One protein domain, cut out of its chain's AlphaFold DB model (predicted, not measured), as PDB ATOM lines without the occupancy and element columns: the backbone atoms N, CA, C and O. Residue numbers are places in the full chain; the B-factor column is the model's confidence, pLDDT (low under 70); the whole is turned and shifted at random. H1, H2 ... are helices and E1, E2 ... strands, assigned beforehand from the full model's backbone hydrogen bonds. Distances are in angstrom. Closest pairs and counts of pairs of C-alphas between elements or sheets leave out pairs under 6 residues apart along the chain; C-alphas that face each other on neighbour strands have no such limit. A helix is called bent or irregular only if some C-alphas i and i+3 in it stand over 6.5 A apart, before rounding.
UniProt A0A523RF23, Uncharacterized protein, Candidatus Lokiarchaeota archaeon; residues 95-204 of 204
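This is residues 95 to 204 of the 204 residues of an uncharacterized protein of Candidatus Lokiarchaeota archaeon (UniProt A0A523RF23). Two strands paired side by side, E1 and E2, make a short ribbon in the middle, with a helical hairpin of H2 and H3 at one end. H4 packs on E2 towards the ribbon's other end, and H1 meets H4 at a corner. The printed part has 110 residues, in the order H1 E1 H2 H3 E2 H4, mostly helix, with an antiparallel sheet E1 - E2. It is only just loose, close to compact, with a radius of gyration of the C-alphas of 15.9 A, and flat, spanning 43 by 36 by 19 A.

Start at H1, residues 104 to 114; its Met 114 and Tyr 202 of H4, residues 190 to 202, have the closest C-alphas, 4.8 A apart. The two touch at a steep tilt of 52 degrees, opposite ways, H4 with residues 199 to 202 alone. Next find E1, residues 126 to 131, antiparallel to E2, residues 180 to 185; N 129 and O 182 are 2.9 A apart, within hydrogen-bond range. H2, residues 134 to 150, and H3, residues 155 to 166, form a hairpin at a shallow tilt of 28 degrees; they touch, H2 with residues 145 to 149 alone, closest at C-alphas 149 and 155, 4.3 A. The closest C-alphas of E2 and H4 are those of Ser 185 and Ala 192, 6.1 A. H1 and H2 are apart. Every O i to N i+4 pair is within hydrogen-bond range in H1 and H2, against 6 of 8 in H3 and 7 of 9 in H4.

Find C-alpha 104 at (60.712, 27.948, 48.298); from there H1 runs 15.2 A. E1 spans 16.3 A, H2 24.2 A, H3 15.4 A and E2 16.4 A. H3 is irregular: C-alphas 157 and 160 are 7.9 A apart. H4 runs 19.7 A to C-alpha 202 at (50.783, 35.138, 35.584).

Look to Ser 121 and Lys 167 for the farthest C-alphas, 45.5 A apart. The printed part has no cut; the links H1 to E1 and H3 to E2 are long. No printed residue is under 70 in pLDDT.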
ATOM      1  N   ARG A  95      55.083  18.305  30.944       94.62
ATOM      2  CA  ARG A  95      54.398  17.090  31.426       94.62
ATOM      3  C   ARG A  95      55.361  15.978  31.841       94.62
ATOM      4  O   ARG A  95      54.954  14.852  32.075       94.62
ATOM      5  N   HIS A  96      56.647  16.308  31.882       94.75
ATOM      6  CA  HIS A  96      57.725  15.439  32.335       94.75
ATOM      7  C   HIS A  96      58.630  16.290  33.220       94.75
ATOM      8  O   HIS A  96      59.321  17.185  32.728       94.75
ATOM      9  N   TYR A  97      58.585  16.044  34.526       96.00
ATOM     10  CA  TYR A  97      59.258  16.876  35.515       96.00
ATOM     11  C   TYR A  97      60.533  16.218  36.035       96.00
ATOM     12  O   TYR A  97      60.682  14.996  36.073       96.00
ATOM     13  N   LYS A  98      61.479  17.053  36.466       95.88
ATOM     14  CA  LYS A  98      62.619  16.584  37.255       95.88
ATOM     15  C   LYS A  98      62.126  16.267  38.669       95.88
ATOM     16  O   LYS A  98      61.308  16.998  39.208       95.88
ATOM     17  N   LYS A  99      62.711  15.248  39.303       91.62
ATOM     18  CA  LYS A  99      62.427  14.888  40.709       91.62
ATOM     19  C   LYS A  99      62.946  15.910  41.728       91.62
ATOM     20  O   LYS A  99      62.636  15.811  42.907       91.62
ATOM     21  N   LYS A 100      63.810  16.830  41.293       95.56
ATOM     22  CA  LYS A 100      64.401  17.854  42.154       95.56
ATOM     23  C   LYS A 100      63.315  18.853  42.556       95.56
ATOM     24  O   LYS A 100      62.708  19.455  41.673       95.56
ATOM     25  N   GLU A 101      63.141  19.051  43.858       95.56
ATOM     26  CA  GLU A 101      62.257  20.090  44.384       95.56
ATOM     27  C   GLU A 101      62.704  21.491  43.947       95.56
ATOM     28  O   GLU A 101      63.897  21.796  43.823       95.56
ATOM     29  N   VAL A 102      61.713  22.342  43.708       96.69
ATOM     30  CA  VAL A 102      61.883  23.761  43.426       96.69
ATOM     31  C   VAL A 102      62.064  24.495  44.761       96.69
ATOM     32  O   VAL A 102      61.261  24.305  45.677       96.69
ATOM     33  N   PRO A 103      63.103  25.337  44.902       97.06
ATOM     34  CA  PRO A 103      63.314  26.127  46.110       97.06
ATOM     35  C   PRO A 103      62.109  27.009  46.479       97.06
ATOM     36  O   PRO A 103      61.419  27.543  45.608       97.06
ATOM     37  N   LYS A 104      61.868  27.189  47.785       95.31
ATOM     38  CA  LYS A 104      60.712  27.948  48.298       95.31
ATOM     39  C   LYS A 104      60.699  29.410  47.856       95.31
ATOM     40  O   LYS A 104      59.627  29.957  47.640       95.31
ATOM     41  N   ASP A 105      61.861  30.037  47.715       96.06
ATOM     42  CA  ASP A 105      61.997  31.412  47.229       96.06
ATOM     43  C   ASP A 105      61.549  31.548  45.768       96.06
ATOM     44  O   ASP A 105      60.900  32.526  45.412       96.06
ATOM     45  N   ILE A 106      61.811  30.538  44.934       96.06
ATOM     46  CA  ILE A 106      61.322  30.503  43.552       96.06
ATOM     47  C   ILE A 106      59.806  30.299  43.521       96.06
ATOM     48  O   ILE A 106      59.116  31.002  42.790       96.06
ATOM     49  N   LEU A 107      59.270  29.395  44.349       95.81
ATOM     50  CA  LEU A 107      57.818  29.222  44.480       95.81
ATOM     51  C   LEU A 107      57.138  30.513  44.959       95.81
ATOM     52  O   LEU A 107      56.085  30.871  44.439       95.81
ATOM     53  N   LYS A 108      57.757  31.240  45.900       93.62
ATOM     54  CA  LYS A 108      57.262  32.542  46.354       93.62
ATOM     55  C   LYS A 108      57.219  33.547  45.204       93.62
ATOM     56  O   LYS A 108      56.179  34.154  45.016       93.62
ATOM     57  N   LYS A 109      58.273  33.654  44.385       93.81
ATOM     58  CA  LYS A 109      58.276  34.550  43.211       93.81
ATOM     59  C   LYS A 109      57.125  34.258  42.247       93.81
ATOM     60  O   LYS A 109      56.522  35.187  41.728       93.81
ATOM     61  N   VAL A 110      56.799  32.984  42.027       95.50
ATOM     62  CA  VAL A 110      55.653  32.592  41.189       95.50
ATOM     63  C   VAL A 110      54.332  33.082  41.794       95.50
ATOM     64  O   VAL A 110      53.513  33.658  41.082       95.50
ATOM     65  N   LEU A 111      54.133  32.896  43.102       93.25
ATOM     66  CA  LEU A 111      52.936  33.383  43.796       93.25
ATOM     67  C   LEU A 111      52.858  34.915  43.828       93.25
ATOM     68  O   LEU A 111      51.787  35.476  43.606       93.25
ATOM     69  N   ASP A 112      53.993  35.579  44.053       89.62
ATOM     70  CA  ASP A 112      54.101  37.035  44.029       89.62
ATOM     71  C   ASP A 112      53.696  37.570  42.646       89.62
ATOM     72  O   ASP A 112      53.030  38.590  42.572       89.62
ATOM     73  N   LEU A 113      54.020  36.884  41.541       91.31
ATOM     74  CA  LEU A 113      53.559  37.279  40.203       91.31
ATOM     75  C   LEU A 113      52.060  37.025  39.998       91.31
ATOM     76  O   LEU A 113      51.350  37.899  39.499       91.31
ATOM     77  N   MET A 114      51.565  35.857  40.420       93.69
ATOM     78  CA  MET A 114      50.142  35.496  40.343       93.69
ATOM     79  C   MET A 114      49.241  36.527  41.025       93.69
ATOM     80  O   MET A 114      48.148  36.806  40.537       93.69
ATOM     81  N   GLN A 115      49.702  37.138  42.120       87.50
ATOM     82  CA  GLN A 115      48.915  38.130  42.845       87.50
ATOM     83  C   GLN A 115      48.650  39.405  42.024       87.50
ATOM     84  O   GLN A 115      47.662  40.085  42.293       87.50
ATOM     85  N   TYR A 116      49.502  39.751  41.051       87.25
ATOM     86  CA  TYR A 116      49.328  40.947  40.213       87.25
ATOM     87  C   TYR A 116      48.315  40.753  39.082       87.25
ATOM     88  O   TYR A 116      47.994  41.708  38.375       87.25
ATOM     89  N   ALA A 117      47.792  39.539  38.912       91.69
ATOM     90  CA  ALA A 117      46.725  39.286  37.967       91.69
ATOM     91  C   ALA A 117      45.470  40.113  38.315       91.69
ATOM     92  O   ALA A 117      45.071  40.179  39.484       91.69
ATOM     93  N   PRO A 118      44.816  40.737  37.320       90.12
ATOM     94  CA  PRO A 118      43.598  41.488  37.562       90.12
ATOM     95  C   PRO A 118      42.453  40.545  37.940       90.12
ATOM     96  O   PRO A 118      42.281  39.477  37.355       90.12
ATOM     97  N   THR A 119      41.625  40.986  38.883       90.81
ATOM     98  CA  THR A 119      40.389  40.294  39.275       90.81
ATOM     99  C   THR A 119      39.205  41.237  39.152       90.81
ATOM    100  O   THR A 119      39.361  42.447  39.353       90.81
ATOM    101  N   GLY A 120      38.015  40.696  38.883       89.00
ATOM    102  CA  GLY A 120      36.784  41.484  38.881       89.00
ATOM    103  C   GLY A 120      36.637  42.291  40.169       89.00
ATOM    104  O   GLY A 120      36.751  41.745  41.265       89.00
ATOM    105  N   SER A 121      36.444  43.599  40.020       87.69
ATOM    106  CA  SER A 121      36.345  44.561  41.122       87.69
ATOM    107  C   SER A 121      37.497  44.523  42.134       87.69
ATOM    108  O   SER A 121      37.312  44.903  43.286       87.69
ATOM    109  N   ASN A 122      38.680  44.056  41.714       87.25
ATOM    110  CA  ASN A 122      39.865  43.897  42.563       87.25
ATOM    111  C   ASN A 122      39.595  43.101  43.861       87.25
ATOM    112  O   ASN A 122      40.223  43.342  44.889       87.25
ATOM    113  N   LEU A 123      38.644  42.161  43.818       86.38
ATOM    114  CA  LEU A 123      38.211  41.420  45.000       86.38
ATOM    115  C   LEU A 123      39.283  40.473  45.557       86.38
ATOM    116  O   LEU A 123      39.336  40.276  46.768       86.38
ATOM    117  N   ARG A 124      40.117  39.888  44.683       86.50
ATOM    118  CA  ARG A 124      41.284  39.059  45.048       86.50
ATOM    119  C   ARG A 124      40.976  37.982  46.108       86.50
ATOM    120  O   ARG A 124      41.716  37.820  47.076       86.50
ATOM    121  N   PHE A 125      39.863  37.258  45.948       89.50
ATOM    122  CA  PHE A 125      39.412  36.214  46.889       89.50
ATOM    123  C   PHE A 125      40.137  34.871  46.724       89.50
ATOM    124  O   PHE A 125      39.862  33.918  47.464       89.50
ATOM    125  N   GLU A 126      41.025  34.765  45.742       92.06
ATOM    126  CA  GLU A 126      41.703  33.530  45.398       92.06
ATOM    127  C   GLU A 126      42.767  33.161  46.436       92.06
ATOM    128  O   GLU A 126      43.520  33.990  46.948       92.06
ATOM    129  N   LYS A 127      42.823  31.870  46.754       92.81
ATOM    130  CA  LYS A 127      43.754  31.272  47.703       92.81
ATOM    131  C   LYS A 127      44.692  30.332  46.973       92.81
ATOM    132  O   LYS A 127      44.282  29.580  46.091       92.81
ATOM    133  N   TYR A 128      45.941  30.329  47.418       93.69
ATOM    134  CA  TYR A 128      47.003  29.507  46.859       93.69
ATOM    135  C   TYR A 128      47.410  28.444  47.875       93.69
ATOM    136  O   TYR A 128      47.776  28.760  49.006       93.69
ATOM    137  N   THR A 129      47.354  27.176  47.478       95.62
ATOM    138  CA  THR A 129      47.844  26.053  48.284       95.62
ATOM    139  C   THR A 129      48.931  25.322  47.515       95.62
ATOM    140  O   THR A 129      48.678  24.793  46.437       95.62
ATOM    141  N   ILE A 130      50.137  25.266  48.079       96.38
ATOM    142  CA  ILE A 130      51.242  24.485  47.516       96.38
ATOM    143  C   ILE A 130      51.291  23.131  48.215       96.38
ATOM    144  O   ILE A 130      51.432  23.057  49.437       96.38
ATOM    145  N   ILE A 131      51.234  22.058  47.432       96.94
ATOM    146  CA  ILE A 131      51.427  20.693  47.916       96.94
ATOM    147  C   ILE A 131      52.731  20.153  47.327       96.94
ATOM    148  O   ILE A 131      52.842  19.964  46.117       96.94
ATOM    149  N   SER A 132      53.709  19.903  48.199       96.31
ATOM    150  CA  SER A 132      55.003  19.280  47.853       96.31
ATOM    151  C   SER A 132      55.106  17.825  48.322       96.31
ATOM    152  O   SER A 132      55.958  17.068  47.865       96.31
ATOM    153  N   ASP A 133      54.238  17.431  49.257       96.69
ATOM    154  CA  ASP A 133      54.195  16.089  49.829       96.69
ATOM    155  C   ASP A 133      53.708  15.081  48.779       96.69
ATOM    156  O   ASP A 133      52.556  15.119  48.339       96.69
ATOM    157  N   GLN A 134      54.603  14.181  48.376       95.25
ATOM    158  CA  GLN A 134      54.368  13.245  47.279       95.25
ATOM    159  C   GLN A 134      53.293  12.198  47.597       95.25
ATOM    160  O   GLN A 134      52.564  11.788  46.693       95.25
ATOM    161  N   GLU A 135      53.136  11.798  48.862       96.38
ATOM    162  CA  GLU A 135      52.086  10.852  49.259       96.38
ATOM    163  C   GLU A 135      50.714  11.534  49.249       96.38
ATOM    164  O   GLU A 135      49.748  10.971  48.731       96.38
ATOM    165  N   LYS A 136      50.627  12.792  49.710       97.50
ATOM    166  CA  LYS A 136      49.396  13.591  49.578       97.50
ATOM    167  C   LYS A 136      49.023  13.818  48.118       97.50
ATOM    168  O   LYS A 136      47.858  13.665  47.760       97.50
ATOM    169  N   LEU A 137      49.996  14.146  47.267       97.44
ATOM    170  CA  LEU A 137      49.759  14.315  45.832       97.44
ATOM    171  C   LEU A 137      49.259  13.023  45.188       97.44
ATOM    172  O   LEU A 137      48.350  13.072  44.358       97.44
ATOM    173  N   ARG A 138      49.842  11.876  45.547       96.69
ATOM    174  CA  ARG A 138      49.411  10.567  45.050       96.69
ATOM    175  C   ARG A 138      47.982  10.257  45.484       96.69
ATOM    176  O   ARG A 138      47.155   9.951  44.633       96.69
ATOM    177  N   SER A 139      47.679  10.422  46.770       97.50
ATOM    178  CA  SER A 139      46.326  10.241  47.302       97.50
ATOM    179  C   SER A 139      45.312  11.143  46.590       97.50
ATOM    180  O   SER A 139      44.255  10.672  46.177       97.50
ATOM    181  N   LEU A 140      45.657  12.415  46.362       97.62
ATOM    182  CA  LEU A 140      44.816  13.345  45.609       97.62
ATOM    183  C   LEU A 140      44.603  12.892  44.159       97.62
ATOM    184  O   LEU A 140      43.478  12.923  43.668       97.62
ATOM    185  N   SER A 141      45.660  12.437  43.484       97.44
ATOM    186  CA  SER A 141      45.560  11.899  42.126       97.44
ATOM    187  C   SER A 141      44.637  10.686  42.060       97.44
ATOM    188  O   SER A 141      43.829  10.593  41.139       97.44
ATOM    189  N   ASP A 142      44.740   9.762  43.014       97.06
ATOM    190  CA  ASP A 142      43.893   8.570  43.055       97.06
ATOM    191  C   ASP A 142      42.418   8.943  43.274       97.06
ATOM    192  O   ASP A 142      41.558   8.434  42.558       97.06
ATOM    193  N   MET A 143      42.130   9.898  44.169       97.75
ATOM    194  CA  MET A 143      40.768  10.412  44.386       97.75
ATOM    195  C   MET A 143      40.181  11.082  43.138       97.75
ATOM    196  O   MET A 143      39.011  10.870  42.820       97.75
ATOM    197  N   VAL A 144      40.978  11.869  42.406       96.81
ATOM    198  CA  VAL A 144      40.542  12.499  41.148       96.81
ATOM    199  C   VAL A 144      40.201  11.438  40.103       96.81
ATOM    200  O   VAL A 144      39.158  11.526  39.457       96.81
ATOM    201  N   ILE A 145      41.058  10.425  39.944       97.00
ATOM    202  CA  ILE A 145      40.826   9.337  38.988       97.00
ATOM    203  C   ILE A 145      39.559   8.571  39.361       97.00
ATOM    204  O   ILE A 145      38.708   8.369  38.500       97.00
ATOM    205  N   ASP A 146      39.414   8.173  40.623       97.12
ATOM    206  CA  ASP A 146      38.239   7.438  41.093       97.12
ATOM    207  C   ASP A 146      36.945   8.233  40.858       97.12
ATOM    208  O   ASP A 146      36.006   7.732  40.241       97.12
ATOM    209  N   THR A 147      36.938   9.518  41.223       97.31
ATOM    210  CA  THR A 147      35.795  10.417  40.996       97.31
ATOM    211  C   THR A 147      35.410  10.478  39.519       97.31
ATOM    212  O   THR A 147      34.237  10.323  39.172       97.31
ATOM    213  N   LEU A 148      36.386  10.665  38.622       96.12
ATOM    214  CA  LEU A 148      36.126  10.753  37.183       96.12
ATOM    215  C   LEU A 148      35.621   9.428  36.600       96.12
ATOM    216  O   LEU A 148      34.707   9.437  35.779       96.12
ATOM    217  N   LEU A 149      36.169   8.287  37.024       95.81
ATOM    218  CA  LEU A 149      35.757   6.974  36.513       95.81
ATOM    219  C   LEU A 149      34.404   6.504  37.061       95.81
ATOM    220  O   LEU A 149      33.765   5.653  36.435       95.81
ATOM    221  N   ASN A 150      33.962   7.065  38.187       96.19
ATOM    222  CA  ASN A 150      32.654   6.803  38.790       96.19
ATOM    223  C   ASN A 150      31.588   7.849  38.409       96.19
ATOM    224  O   ASN A 150      30.415   7.683  38.744       96.19
ATOM    225  N   THR A 151      31.955   8.908  37.678       96.06
ATOM    226  CA  THR A 151      31.008   9.911  37.169       96.06
ATOM    227  C   THR A 151      30.372   9.442  35.857       96.06
ATOM    228  O   THR A 151      31.062   9.025  34.921       96.06
ATOM    229  N   LEU A 152      29.037   9.531  35.764       92.75
ATOM    230  CA  LEU A 152      28.276   9.104  34.586       92.75
ATOM    231  C   LEU A 152      28.784   9.796  33.311       92.75
ATOM    232  O   LEU A 152      28.918  11.015  33.260       92.75
ATOM    233  N   GLY A 153      29.061   9.003  32.275       90.81
ATOM    234  CA  GLY A 153      29.530   9.491  30.975       90.81
ATOM    235  C   GLY A 153      31.018   9.851  30.909       90.81
ATOM    236  O   GLY A 153      31.560   9.926  29.813       90.81
ATOM    237  N   MET A 154      31.707   9.994  32.045       94.81
ATOM    238  CA  MET A 154      33.128  10.362  32.073       94.81
ATOM    239  C   MET A 154      34.050   9.150  31.911       94.81
ATOM    240  O   MET A 154      35.107   9.261  31.295       94.81
ATOM    241  N   ARG A 155      33.652   7.967  32.399       94.31
ATOM    242  CA  ARG A 155      34.500   6.761  32.360       94.31
ATOM    243  C   ARG A 155      35.042   6.448  30.963       94.31
ATOM    244  O   ARG A 155      36.253   6.346  30.794       94.31
ATOM    245  N   ALA A 156      34.157   6.390  29.968       93.56
ATOM    246  CA  ALA A 156      34.516   6.089  28.581       93.56
ATOM    247  C   ALA A 156      35.513   7.097  27.974       93.56
ATOM    248  O   ALA A 156      36.218   6.767  27.028       93.56
ATOM    249  N   GLN A 157      35.586   8.320  28.512       93.56
ATOM    250  CA  GLN A 157      36.515   9.352  28.054       93.56
ATOM    251  C   GLN A 157      37.914   9.216  28.675       93.56
ATOM    252  O   GLN A 157      38.898   9.616  28.049       93.56
ATOM    253  N   TYR A 158      38.022   8.695  29.902       94.88
ATOM    254  CA  TYR A 158      39.251   8.803  30.697       94.88
ATOM    255  C   TYR A 158      39.905   7.473  31.089       94.88
ATOM    256  O   TYR A 158      41.096   7.487  31.407       94.88
ATOM    257  N   GLU A 159      39.179   6.350  31.074       94.88
ATOM    258  CA  GLU A 159      39.649   5.050  31.586       94.88
ATOM    259  C   GLU A 159      40.979   4.614  30.957       94.88
ATOM    260  O   GLU A 159      41.996   4.577  31.656       94.88
ATOM    261  N   ASP A 160      41.012   4.420  29.637       96.00
ATOM    262  CA  ASP A 160      42.213   3.994  28.906       96.00
ATOM    263  C   ASP A 160      43.402   4.945  29.126       96.00
ATOM    264  O   ASP A 160      44.556   4.531  29.287       96.00
ATOM    265  N   GLY A 161      43.121   6.252  29.171       95.38
ATOM    266  CA  GLY A 161      44.127   7.287  29.384       95.38
ATOM    267  C   GLY A 161      44.768   7.200  30.769       95.38
ATOM    268  O   GLY A 161      45.993   7.315  30.894       95.38
ATOM    269  N   PHE A 162      43.972   6.973  31.815       95.94
ATOM    270  CA  PHE A 162      44.495   6.792  33.165       95.94
ATOM    271  C   PHE A 162      45.193   5.447  33.341       95.94
ATOM    272  O   PHE A 162      46.238   5.416  33.991       95.94
ATOM    273  N   GLU A 163      44.701   4.364  32.736       95.44
ATOM    274  CA  GLU A 163      45.404   3.077  32.741       95.44
ATOM    275  C   GLU A 163      46.793   3.183  32.106       95.44
ATOM    276  O   GLU A 163      47.776   2.690  32.664       95.44
ATOM    277  N   ALA A 164      46.904   3.872  30.968       96.00
ATOM    278  CA  ALA A 164      48.184   4.114  30.316       96.00
ATOM    279  C   ALA A 164      49.123   4.950  31.199       96.00
ATOM    280  O   ALA A 164      50.292   4.603  31.367       96.00
ATOM    281  N   ARG A 165      48.620   6.028  31.817       95.50
ATOM    282  CA  ARG A 165      49.438   6.895  32.682       95.50
ATOM    283  C   ARG A 165      49.876   6.209  33.974       95.50
ATOM    284  O   ARG A 165      51.016   6.415  34.378       95.50
ATOM    285  N   LYS A 166      49.043   5.361  34.587       95.88
ATOM    286  CA  LYS A 166      49.393   4.572  35.789       95.88
ATOM    287  C   LYS A 166      50.578   3.627  35.570       95.88
ATOM    288  O   LYS A 166      51.258   3.278  36.528       95.88
ATOM    289  N   LYS A 167      50.854   3.228  34.323       95.94
ATOM    290  CA  LYS A 167      52.029   2.408  33.974       95.94
ATOM    291  C   LYS A 167      53.335   3.208  33.956       95.94
ATOM    292  O   LYS A 167      54.404   2.612  34.033       95.94
ATOM    293  N   VAL A 168      53.255   4.533  33.822       94.81
ATOM    294  CA  VAL A 168      54.413   5.422  33.623       94.81
ATOM    295  C   VAL A 168      54.672   6.301  34.846       94.81
ATOM    296  O   VAL A 168      55.825   6.490  35.224       94.81
ATOM    297  N   TYR A 169      53.611   6.817  35.466       95.19
ATOM    298  CA  TYR A 169      53.679   7.794  36.549       95.19
ATOM    299  C   TYR A 169      53.212   7.196  37.868       95.19
ATOM    300  O   TYR A 169      52.224   6.459  37.912       95.19
ATOM    301  N   LYS A 170      53.866   7.589  38.965       91.62
ATOM    302  CA  LYS A 170      53.352   7.317  40.318       91.62
ATOM    303  C   LYS A 170      52.121   8.169  40.622       91.62
ATOM    304  O   LYS A 170      51.250   7.748  41.377       91.62
ATOM    305  N   ASN A 171      52.063   9.347  40.014       92.81
ATOM    306  CA  ASN A 171      50.991  10.316  40.077       92.81
ATOM    307  C   ASN A 171      50.473  10.622  38.658       92.81
ATOM    308  O   ASN A 171      50.990  11.514  37.982       92.81
ATOM    309  N   PRO A 172      49.469   9.877  38.169       94.88
ATOM    310  CA  PRO A 172      48.982  10.014  36.794       94.88
ATOM    311  C   PRO A 172      48.330  11.363  36.466       94.88
ATOM    312  O   PRO A 172      48.325  11.768  35.299       94.88
ATOM    313  N   VAL A 173      47.746  12.042  37.459       96.88
ATOM    314  CA  VAL A 173      47.070  13.334  37.258       96.88
ATOM    315  C   VAL A 173      48.093  14.462  37.152       96.88
ATOM    316  O   VAL A 173      48.019  15.258  36.218       96.88
ATOM    317  N   PHE A 174      49.080  14.490  38.052       96.75
ATOM    318  CA  PHE A 174      50.085  15.558  38.136       96.75
ATOM    319  C   PHE A 174      51.432  15.197  37.487       96.75
ATOM    320  O   PHE A 174      52.375  15.979  37.554       96.75
ATOM    321  N   MET A 175      51.529  14.031  36.842       96.25
ATOM    322  CA  MET A 175      52.680  13.579  36.039       96.25
ATOM    323  C   MET A 175      54.009  13.611  36.808       96.25
ATOM    324  O   MET A 175      55.046  14.008  36.277       96.25
ATOM    325  N   ASP A 176      53.958  13.196  38.076       96.31
ATOM    326  CA  ASP A 176      55.081  13.196  39.025       96.31
ATOM    327  C   ASP A 176      55.735  14.579  39.240       96.31
ATOM    328  O   ASP A 176      56.932  14.673  39.526       96.31
ATOM    329  N   ALA A 177      54.967  15.669  39.108       97.06
ATOM    330  CA  ALA A 177      55.439  17.008  39.451       97.06
ATOM    331  C   ALA A 177      55.890  17.087  40.929       97.06
ATOM    332  O   ALA A 177      55.180  16.602  41.815       97.06
ATOM    333  N   PRO A 178      57.032  17.738  41.232       96.69
ATOM    334  CA  PRO A 178      57.516  17.868  42.610       96.69
ATOM    335  C   PRO A 178      56.616  18.769  43.470       96.69
ATOM    336  O   PRO A 178      56.578  18.620  44.688       96.69
ATOM    337  N   HIS A 179      55.881  19.686  42.836       97.06
ATOM    338  CA  HIS A 179      54.948  20.595  43.490       97.06
ATOM    339  C   HIS A 179      53.690  20.746  42.641       97.06
ATOM    340  O   HIS A 179      53.774  20.812  41.413       97.06
ATOM    341  N   VAL A 180      52.542  20.869  43.302       96.94
ATOM    342  CA  VAL A 180      51.283  21.293  42.682       96.94
ATOM    343  C   VAL A 180      50.788  22.535  43.404       96.94
ATOM    344  O   VAL A 180      50.687  22.543  44.632       96.94
ATOM    345  N   ILE A 181      50.488  23.578  42.634       96.62
ATOM    346  CA  ILE A 181      49.829  24.788  43.123       96.62
ATOM    347  C   ILE A 181      48.341  24.638  42.819       96.62
ATOM    348  O   ILE A 181      47.950  24.526  41.659       96.62
ATOM    349  N   ILE A 182      47.519  24.615  43.862       95.69
ATOM    350  CA  ILE A 182      46.064  24.663  43.752       95.69
ATOM    351  C   ILE A 182      45.641  26.107  43.979       95.69
ATOM    352  O   ILE A 182      45.922  26.673  45.039       95.69
ATOM    353  N   VAL A 183      44.963  26.676  42.988       95.06
ATOM    354  CA  VAL A 183      44.302  27.976  43.096       95.06
ATOM    355  C   VAL A 183      42.815  27.715  43.290       95.06
ATOM    356  O   VAL A 183      42.201  27.010  42.490       95.06
ATOM    357  N   SER A 184      42.247  28.232  44.373       94.06
ATOM    358  CA  SER A 184      40.828  28.083  44.698       94.06
ATOM    359  C   SER A 184      40.215  29.428  45.049       94.06
ATOM    360  O   SER A 184      40.920  30.353  45.438       94.06
ATOM    361  N   SER A 185      38.897  29.550  44.926       92.00
ATOM    362  CA  SER A 185      38.164  30.744  45.340       92.00
ATOM    363  C   SER A 185      37.029  30.354  46.275       92.00
ATOM    364  O   SER A 185      36.478  29.260  46.176       92.00
ATOM    365  N   GLN A 186      36.704  31.247  47.209       84.62
ATOM    366  CA  GLN A 186      35.508  31.124  48.049       84.62
ATOM    367  C   GLN A 186      34.297  31.839  47.439       84.62
ATOM    368  O   GLN A 186      33.202  31.752  47.988       84.62
ATOM    369  N   LEU A 187      34.489  32.547  46.321       83.44
ATOM    370  CA  LEU A 187      33.395  33.114  45.548       83.44
ATOM    371  C   LEU A 187      32.681  31.997  44.788       83.44
ATOM    372  O   LEU A 187      33.247  31.400  43.876       83.44
ATOM    373  N   ASP A 188      31.420  31.760  45.133       81.50
ATOM    374  CA  ASP A 188      30.545  30.832  44.415       81.50
ATOM    375  C   ASP A 188      29.827  31.559  43.265       81.50
ATOM    376  O   ASP A 188      28.622  31.810  43.295       81.50
ATOM    377  N   MET A 189      30.611  32.034  42.291       84.69
ATOM    378  CA  MET A 189      30.130  32.773  41.120       84.69
ATOM    379  C   MET A 189      31.035  32.510  39.909       84.69
ATOM    380  O   MET A 189      32.244  32.383  40.095       84.69
ATOM    381  N   PRO A 190      30.521  32.568  38.662       85.81
ATOM    382  CA  PRO A 190      31.336  32.382  37.449       85.81
ATOM    383  C   PRO A 190      32.547  33.322  37.343       85.81
ATOM    384  O   PRO A 190      33.540  33.013  36.687       85.81
ATOM    385  N   LEU A 191      32.487  34.476  38.015       88.00
ATOM    386  CA  LEU A 191      33.605  35.411  38.117       88.00
ATOM    387  C   LEU A 191      34.871  34.758  38.697       88.00
ATOM    388  O   LEU A 191      35.974  35.091  38.273       88.00
ATOM    389  N   ALA A 192      34.713  33.820  39.634       89.62
ATOM    390  CA  ALA A 192      35.820  33.102  40.252       89.62
ATOM    391  C   ALA A 192      36.614  32.282  39.229       89.62
ATOM    392  O   ALA A 192      37.842  32.327  39.225       89.62
ATOM    393  N   ASP A 193      35.920  31.591  38.323       91.56
ATOM    394  CA  ASP A 193      36.550  30.763  37.294       91.56
ATOM    395  C   ASP A 193      37.374  31.622  36.328       91.56
ATOM    396  O   ASP A 193      38.496  31.265  35.960       91.56
ATOM    397  N   HIS A 194      36.845  32.792  35.954       93.00
ATOM    398  CA  HIS A 194      37.556  33.754  35.115       93.00
ATOM    399  C   HIS A 194      38.787  34.329  35.815       93.00
ATOM    400  O   HIS A 194      39.863  34.352  35.215       93.00
ATOM    401  N   ASN A 195      38.654  34.743  37.078       94.06
ATOM    402  CA  ASN A 195      39.783  35.240  37.857       94.06
ATOM    403  C   ASN A 195      40.882  34.175  37.966       94.06
ATOM    404  O   ASN A 195      42.033  34.459  37.648       94.06
ATOM    405  N   ILE A 196      40.534  32.936  38.346       94.62
ATOM    406  CA  ILE A 196      41.493  31.827  38.457       94.62
ATOM    407  C   ILE A 196      42.180  31.575  37.112       94.62
ATOM    408  O   ILE A 196      43.404  31.451  37.065       94.62
ATOM    409  N   GLY A 197      41.415  31.546  36.016       94.25
ATOM    410  CA  GLY A 197      41.950  31.375  34.667       94.25
ATOM    411  C   GLY A 197      42.964  32.454  34.279       94.25
ATOM    412  O   GLY A 197      43.978  32.134  33.666       94.25
ATOM    413  N   ILE A 198      42.735  33.710  34.670       95.00
ATOM    414  CA  ILE A 198      43.683  34.810  34.447       95.00
ATOM    415  C   ILE A 198      44.909  34.649  35.356       95.00
ATOM    416  O   ILE A 198      46.039  34.662  34.868       95.00
ATOM    417  N   ILE A 199      44.704  34.418  36.654       95.31
ATOM    418  CA  ILE A 199      45.757  34.290  37.673       95.31
ATOM    419  C   ILE A 199      46.806  33.244  37.296       95.31
ATOM    420  O   ILE A 199      48.005  33.514  37.365       95.31
ATOM    421  N   ILE A 200      46.387  32.058  36.845       94.81
ATOM    422  CA  ILE A 200      47.337  30.983  36.527       94.81
ATOM    423  C   ILE A 200      48.266  31.321  35.354       94.81
ATOM    424  O   ILE A 200      49.358  30.761  35.267       94.81
ATOM    425  N   THR A 201      47.884  32.262  34.482       93.50
ATOM    426  CA  THR A 201      48.748  32.712  33.376       93.50
ATOM    427  C   THR A 201      49.881  33.631  33.835       93.50
ATOM    428  O   THR A 201      50.895  33.713  33.149       93.50
ATOM    429  N   TYR A 202      49.754  34.265  35.006       93.69
ATOM    430  CA  TYR A 202      50.783  35.138  35.584       93.69
ATOM    431  C   TYR A 202      51.871  34.355  36.336       93.69
ATOM    432  O   TYR A 202      52.970  34.866  36.524       93.69
ATOM    433  N   GLY A 203      51.594  33.114  36.751       87.69
ATOM    434  CA  GLY A 203      52.559  32.244  37.442       87.69
ATOM    435  C   GLY A 203      53.286  31.244  36.539       87.69
ATOM    436  O   GLY A 203      53.662  30.172  37.009       87.69
ATOM    437  N   SER A 204      53.389  31.552  35.245       70.81
ATOM    438  CA  SER A 204      53.979  30.694  34.206       70.81
ATOM    439  C   SER A 204      55.477  30.925  34.016       70.81
ATOM    440  O   SER A 204      55.894  32.103  34.002       70.81
TER     441      SER A 204